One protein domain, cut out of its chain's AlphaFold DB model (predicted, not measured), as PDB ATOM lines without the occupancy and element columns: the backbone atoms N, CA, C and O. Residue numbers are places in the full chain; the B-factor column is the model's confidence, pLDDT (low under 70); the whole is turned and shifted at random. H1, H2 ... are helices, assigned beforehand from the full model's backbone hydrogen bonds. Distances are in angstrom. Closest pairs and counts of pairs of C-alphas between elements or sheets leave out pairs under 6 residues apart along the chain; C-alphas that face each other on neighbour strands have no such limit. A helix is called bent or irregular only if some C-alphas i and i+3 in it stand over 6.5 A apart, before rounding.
ATOM      1  N   ILE A 146      45.171 -63.547  60.339       96.88
ATOM      2  CA  ILE A 146      46.276 -63.282  59.406       96.88
ATOM      3  C   ILE A 146      45.751 -62.591  58.149       96.88
ATOM      4  O   ILE A 146      46.329 -61.596  57.713       96.88
ATOM      5  N   GLU A 147      44.639 -63.061  57.583       96.81
ATOM      6  CA  GLU A 147      44.056 -62.448  56.394       96.81
ATOM      7  C   GLU A 147      43.568 -61.016  56.665       96.81
ATOM      8  O   GLU A 147      43.836 -60.103  55.879       96.81
ATOM      9  N   GLN A 148      42.906 -60.785  57.800       97.12
ATOM     10  CA  GLN A 148      42.479 -59.446  58.206       97.12
ATOM     11  C   GLN A 148      43.669 -58.502  58.410       97.12
ATOM     12  O   GLN A 148      43.644 -57.367  57.924       97.12
ATOM     13  N   LEU A 149      44.728 -58.968  59.078       96.06
ATOM     14  CA  LEU A 149      45.961 -58.208  59.270       96.06
ATOM     15  C   LEU A 149      46.638 -57.908  57.933       96.06
ATOM     16  O   LEU A 149      47.036 -56.770  57.706       96.06
ATOM     17  N   TYR A 150      46.696 -58.872  57.015       97.00
ATOM     18  CA  TYR A 150      47.255 -58.671  55.682       97.00
ATOM     19  C   TYR A 150      46.484 -57.601  54.898       97.00
ATOM     20  O   TYR A 150      47.082 -56.661  54.371       97.00
ATOM     21  N   ARG A 151      45.146 -57.683  54.872       96.25
ATOM     22  CA  ARG A 151      44.288 -56.681  54.217       96.25
ATOM     23  C   ARG A 151      44.471 -55.292  54.837       96.25
ATOM     24  O   ARG A 151      44.581 -54.305  54.108       96.25
ATOM     25  N   LYS A 152      44.544 -55.211  56.171       96.81
ATOM     26  CA  LYS A 152      44.772 -53.958  56.905       96.81
ATOM     27  C   LYS A 152      46.146 -53.363  56.592       96.81
ATOM     28  O   LYS A 152      46.218 -52.178  56.276       96.81
ATOM     29  N   SER A 153      47.201 -54.175  56.611       95.00
ATOM     30  CA  SER A 153      48.567 -53.757  56.282       95.00
ATOM     31  C   SER A 153      48.686 -53.296  54.833       95.00
ATOM     32  O   SER A 153      49.264 -52.244  54.580       95.00
ATOM     33  N   LYS A 154      48.069 -54.007  53.881       96.06
ATOM     34  CA  LYS A 154      48.036 -53.591  52.472       96.06
ATOM     35  C   LYS A 154      47.387 -52.216  52.314       96.06
ATOM     36  O   LYS A 154      47.962 -51.345  51.671       96.06
ATOM     37  N   LYS A 155      46.224 -51.998  52.939       96.31
ATOM     38  CA  LYS A 155      45.531 -50.700  52.906       96.31
ATOM     39  C   LYS A 155      46.362 -49.590  53.555       96.31
ATOM     40  O   LYS A 155      46.416 -48.488  53.021       96.31
ATOM     41  N   TYR A 156      47.007 -49.881  54.683       96.00
ATOM     42  CA  TYR A 156      47.884 -48.935  55.369       96.00
ATOM     43  C   TYR A 156      49.064 -48.511  54.482       96.00
ATOM     44  O   TYR A 156      49.256 -47.318  54.273       96.00
ATOM     45  N   ILE A 157      49.773 -49.472  53.875       95.44
ATOM     46  CA  ILE A 157      50.896 -49.203  52.963       95.44
ATOM     47  C   ILE A 157      50.433 -48.413  51.734       95.44
ATOM     48  O   ILE A 157      51.077 -47.438  51.362       95.44
ATOM     49  N   SER A 158      49.311 -48.788  51.108       94.56
ATOM     50  CA  SER A 158      48.785 -48.053  49.951       94.56
ATOM     51  C   SER A 158      48.443 -46.603  50.292       94.56
ATOM     52  O   SER A 158      48.776 -45.706  49.524       94.56
ATOM     53  N   ASN A 159      47.817 -46.358  51.444       95.69
ATOM     54  CA  ASN A 159      47.497 -45.001  51.883       95.69
ATOM     55  C   ASN A 159      48.758 -44.174  52.168       95.69
ATOM     56  O   ASN A 159      48.781 -42.988  51.845       95.69
ATOM     57  N   GLU A 160      49.791 -44.785  52.748       94.62
ATOM     58  CA  GLU A 160      51.059 -44.107  53.026       94.62
ATOM     59  C   GLU A 160      51.809 -43.757  51.735       94.62
ATOM     60  O   GLU A 160      52.276 -42.633  51.577       94.62
ATOM     61  N   LEU A 161      51.829 -44.671  50.758       94.69
ATOM     62  CA  LEU A 161      52.397 -44.407  49.434       94.69
ATOM     63  C   LEU A 161      51.662 -43.279  48.704       94.69
ATOM     64  O   LEU A 161      52.308 -42.419  48.113       94.69
ATOM     65  N   ILE A 162      50.325 -43.258  48.751       95.00
ATOM     66  CA  ILE A 162      49.527 -42.179  48.148       95.00
ATOM     67  C   ILE A 162      49.840 -40.844  48.830       95.00
ATOM     68  O   ILE A 162      50.034 -39.842  48.145       95.00
ATOM     69  N   ARG A 163      49.920 -40.823  50.166       95.31
ATOM     70  CA  ARG A 163      50.261 -39.619  50.935       95.31
ATOM     71  C   ARG A 163      51.638 -39.079  50.544       95.31
ATOM     72  O   ARG A 163      51.757 -37.882  50.290       95.31
ATOM     73  N   GLU A 164      52.648 -39.942  50.457       94.31
ATOM     74  CA  GLU A 164      54.003 -39.523  50.087       94.31
ATOM     75  C   GLU A 164      54.083 -39.088  48.613       94.31
ATOM     76  O   GLU A 164      54.715 -38.083  48.300       94.31
ATOM     77  N   ALA A 165      53.369 -39.762  47.705       93.00
ATOM     78  CA  ALA A 165      53.289 -39.363  46.300       93.00
ATOM     79  C   ALA A 165      52.624 -37.986  46.114       93.00
ATOM     80  O   ALA A 165      53.106 -37.177  45.315       93.00
ATOM     81  N   ILE A 166      51.552 -37.694  46.862       94.12
ATOM     82  CA  ILE A 166      50.912 -36.368  46.877       94.12
ATOM     83  C   ILE A 166      51.905 -35.320  47.377       94.12
ATOM     84  O   ILE A 166      52.065 -34.293  46.730       94.12
ATOM     85  N   LYS A 167      52.626 -35.598  48.467       94.19
ATOM     86  CA  LYS A 167      53.622 -34.679  49.029       94.19
ATOM     87  C   LYS A 167      54.750 -34.361  48.040       94.19
ATOM     88  O   LYS A 167      55.065 -33.192  47.837       94.19
ATOM     89  N   ILE A 168      55.305 -35.372  47.366       91.88
ATOM     90  CA  ILE A 168      56.321 -35.173  46.316       91.88
ATOM     91  C   ILE A 168      55.745 -34.351  45.157       91.88
ATOM     92  O   ILE A 168      56.407 -33.448  44.648       91.88
ATOM     93  N   SER A 169      54.505 -34.637  44.749       89.94
ATOM     94  CA  SER A 169      53.832 -33.894  43.678       89.94
ATOM     95  C   SER A 169      53.596 -32.432  44.065       89.94
ATOM     96  O   SER A 169      53.839 -31.546  43.254       89.94
ATOM     97  N   GLU A 170      53.185 -32.153  45.304       89.06
ATOM     98  CA  GLU A 170      53.055 -30.792  45.834       89.06
ATOM     99  C   GLU A 170      54.401 -30.059  45.870       89.06
ATOM    100  O   GLU A 170      54.471 -28.890  45.487       89.06
ATOM    101  N   GLU A 171      55.476 -30.726  46.296       90.19
ATOM    102  CA  GLU A 171      56.827 -30.155  46.296       90.19
ATOM    103  C   GLU A 171      57.323 -29.846  44.876       90.19
ATOM    104  O   GLU A 171      57.913 -28.785  44.655       90.19
ATOM    105  N   LEU A 172      57.063 -30.728  43.905       86.94
ATOM    106  CA  LEU A 172      57.415 -30.519  42.499       86.94
ATOM    107  C   LEU A 172      56.598 -29.375  41.883       86.94
ATOM    108  O   LEU A 172      57.173 -28.466  41.285       86.94
ATOM    109  N   LEU A 173      55.274 -29.373  42.085       83.44
ATOM    110  CA  LEU A 173      54.386 -28.310  41.605       83.44
ATOM    111  C   LEU A 173      54.782 -26.957  42.193       83.44
ATOM    112  O   LEU A 173      54.816 -25.981  41.455       83.44
ATOM    113  N   ARG A 174      55.138 -26.886  43.482       83.62
ATOM    114  CA  ARG A 174      55.638 -25.650  44.112       83.62
ATOM    115  C   ARG A 174      56.956 -25.161  43.508       83.62
ATOM    116  O   ARG A 174      57.150 -23.950  43.454       83.62
ATOM    117  N   LYS A 175      57.852 -26.060  43.084       82.19
ATOM    118  CA  LYS A 175      59.139 -25.702  42.458       82.19
ATOM    119  C   LYS A 175      58.981 -25.195  41.020       82.19
ATOM    120  O   LYS A 175      59.657 -24.243  40.655       82.19
ATOM    121  N   GLU A 176      58.088 -25.798  40.238       76.56
ATOM    122  CA  GLU A 176      57.861 -25.464  38.818       76.56
ATOM    123  C   GLU A 176      56.798 -24.360  38.602       76.56
ATOM    124  O   GLU A 176      56.590 -23.883  37.481       76.56
ATOM    125  N   PHE A 177      56.103 -23.922  39.662       71.19
ATOM    126  CA  PHE A 177      55.028 -22.933  39.556       71.19
ATOM    127  C   PHE A 177      55.544 -21.566  39.080       71.19
ATOM    128  O   PHE A 177      56.289 -20.872  39.773       71.19
ATOM    129  N   THR A 178      55.085 -21.137  37.906       73.62
ATOM    130  CA  THR A 178      55.454 -19.863  37.265       73.62
ATOM    131  C   THR A 178      54.212 -19.043  36.898       73.62
ATOM    132  O   THR A 178      53.103 -19.570  36.813       73.62
ATOM    133  N   LYS A 179      54.375 -17.725  36.683       69.25
ATOM    134  CA  LYS A 179      53.259 -16.778  36.451       69.25
ATOM    135  C   LYS A 179      52.386 -17.108  35.227       69.25
ATOM    136  O   LYS A 179      51.206 -16.768  35.236       69.25
ATOM    137  N   ASP A 180      52.926 -17.780  34.210       70.12
ATOM    138  CA  ASP A 180      52.152 -18.191  33.027       70.12
ATOM    139  C   ASP A 180      51.177 -19.336  33.329       70.12
ATOM    140  O   ASP A 180      50.033 -19.304  32.877       70.12
ATOM    141  N   HIS A 181      51.556 -20.287  34.187       72.62
ATOM    142  CA  HIS A 181      50.656 -21.360  34.624       72.62
ATOM    143  C   HIS A 181      49.439 -20.819  35.389       72.62
ATOM    144  O   HIS A 181      48.336 -21.355  35.272       72.62
ATOM    145  N   GLN A 182      49.612 -19.719  36.130       68.88
ATOM    146  CA  GLN A 182      48.524 -19.055  36.846       68.88
ATOM    147  C   GLN A 182      47.479 -18.455  35.890       68.88
ATOM    148  O   GLN A 182      46.287 -18.540  36.176       68.88
ATOM    149  N   LYS A 183      47.897 -17.894  34.745       74.56
ATOM    150  CA  LYS A 183      46.966 -17.357  33.736       74.56
ATOM    151  C   LYS A 183      46.134 -18.462  33.083       74.56
ATOM    152  O   LYS A 183      44.917 -18.331  33.015       74.56
ATOM    153  N   VAL A 184      46.773 -19.571  32.700       79.81
ATOM    154  CA  VAL A 184      46.099 -20.733  32.086       79.81
ATOM    155  C   VAL A 184      45.058 -21.354  33.027       79.81
ATOM    156  O   VAL A 184      43.991 -21.778  32.586       79.81
ATOM    157  N   LEU A 185      45.333 -21.390  34.336       76.50
ATOM    158  CA  LEU A 185      44.379 -21.874  35.342       76.50
ATOM    159  C   LEU A 185      43.137 -20.982  35.462       76.50
ATOM    160  O   LEU A 185      42.030 -21.502  35.569       76.50
ATOM    161  N   VAL A 186      43.313 -19.657  35.428       78.44
ATOM    162  CA  VAL A 186      42.197 -18.697  35.476       78.44
ATOM    163  C   VAL A 186      41.325 -18.821  34.228       78.44
ATOM    164  O   VAL A 186      40.104 -18.865  34.340       78.44
ATOM    165  N   GLU A 187      41.942 -18.953  33.057       78.38
ATOM    166  CA  GLU A 187      41.237 -19.108  31.782       78.38
ATOM    167  C   GLU A 187      40.439 -20.425  31.728       78.38
ATOM    168  O   GLU A 187      39.260 -20.427  31.381       78.38
ATOM    169  N   LYS A 188      41.019 -21.540  32.203       79.62
ATOM    170  CA  LYS A 188      40.289 -22.813  32.361       79.62
ATOM    171  C   LYS A 188      39.128 -22.724  33.348       79.62
ATOM    172  O   LYS A 188      38.093 -23.343  33.110       79.62
ATOM    173  N   TYR A 189      39.299 -22.011  34.460       80.44
ATOM    174  CA  TYR A 189      38.242 -21.856  35.461       80.44
ATOM    175  C   TYR A 189      37.057 -21.063  34.901       80.44
ATOM    176  O   TYR A 189      35.914 -21.456  35.109       80.44
ATOM    177  N   ILE A 190      37.327 -20.002  34.134       81.25
ATOM    178  CA  ILE A 190      36.293 -19.207  33.459       81.25
ATOM    179  C   ILE A 190      35.535 -20.062  32.435       81.25
ATOM    180  O   ILE A 190      34.311 -20.122  32.499       81.25
ATOM    181  N   ASN A 191      36.240 -20.813  31.583       81.12
ATOM    182  CA  ASN A 191      35.596 -21.686  30.593       81.12
ATOM    183  C   ASN A 191      34.762 -22.808  31.240       81.12
ATOM    184  O   ASN A 191      33.694 -23.153  30.749       81.12
ATOM    185  N   SER A 192      35.211 -23.360  32.374       78.31
ATOM    186  CA  SER A 192      34.463 -24.411  33.087       78.31
ATOM    187  C   SER A 192      33.159 -23.887  33.702       78.31
ATOM    188  O   SER A 192      32.216 -24.651  33.883       78.31
ATOM    189  N   LEU A 193      33.102 -22.596  34.048       77.69
ATOM    190  CA  LEU A 193      31.880 -21.944  34.525       77.69
ATOM    191  C   LEU A 193      30.914 -21.612  33.380       77.69
ATOM    192  O   LEU A 193      29.710 -21.589  33.610       77.69
ATOM    193  N   GLU A 194      31.424 -21.386  32.168       74.50
ATOM    194  CA  GLU A 194      30.606 -21.233  30.958       74.50
ATOM    195  C   GLU A 194      29.973 -22.554  30.500       74.50
ATOM    196  O   GLU A 194      28.837 -22.540  30.047       74.50
ATOM    197  N   GLU A 195      30.650 -23.698  30.658       73.44
ATOM    198  CA  GLU A 195      30.098 -25.022  30.304       73.44
ATOM    199  C   GLU A 195      29.060 -25.567  31.309       73.44
ATOM    200  O   GLU A 195      28.337 -26.515  30.999       73.44
ATOM    201  N   LEU A 196      28.991 -25.006  32.519       62.53
ATOM    202  CA  LEU A 196      28.057 -25.409  33.584       62.53
ATOM    203  C   LEU A 196      26.767 -24.568  33.626       62.53
ATOM    204  O   LEU A 196      25.965 -24.740  34.548       62.53
TER     205      LEU A 196
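This is residues 146 to 196 of the 197 residues of a protein of Candidatus Schekmanbacteria bacterium GWA2_38_11 (UniProt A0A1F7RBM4). Two helices make an open, lopsided L: the long H1 is one arm, the shorter H2 is the other, and the chain turns the corner through residues 177 and 178. The arms stay separate beyond this corner, and nothing fills the space between them. The printed part has 51 residues with two named helices, H1 then H2, and no named strand; its class is all helix. It is extended, with a radius of gyration of the C-alphas of 18.6 A, and flat, spanning 52 by 31 by 5 A.

Start with the longest helix, H1, residues 146 to 176. Find C-alpha 146 at (46.276, -63.282, 59.406); from there the helix runs 44.6 A to C-alpha 176 at (57.861, -25.464, 38.818), with y rising and z falling between these two ends. Then look at H2, residues 179 to 194, which is 23.7 A long and ends with C-alpha 194 at (30.606, -21.233, 30.958). Neither helix is bent.

Look between Glu 176 and Lys 179 for the tight link of two residues that joins H1 to H2. The two helices are apart: no C-alpha of the one is within 8 A of the other. In the backbone of H1 you will find every O i to N i+4 pair within hydrogen-bond range, and in H2 11 of 12.

The two C-alphas farthest apart are those of Ile 146 and Glu 194, at 53.1 A. Residues 146 to 196 stand free, with no C-alpha 8 or more residues away along the chain within 10 A. The printed part has no cut, and its one link between helices is tight. Read the B-factor column for the model's confidence: the mean pLDDT of the printed part is 85.8, with H1 at 93 and H2 at 76, and residues 179, 182 and 196 are under 70.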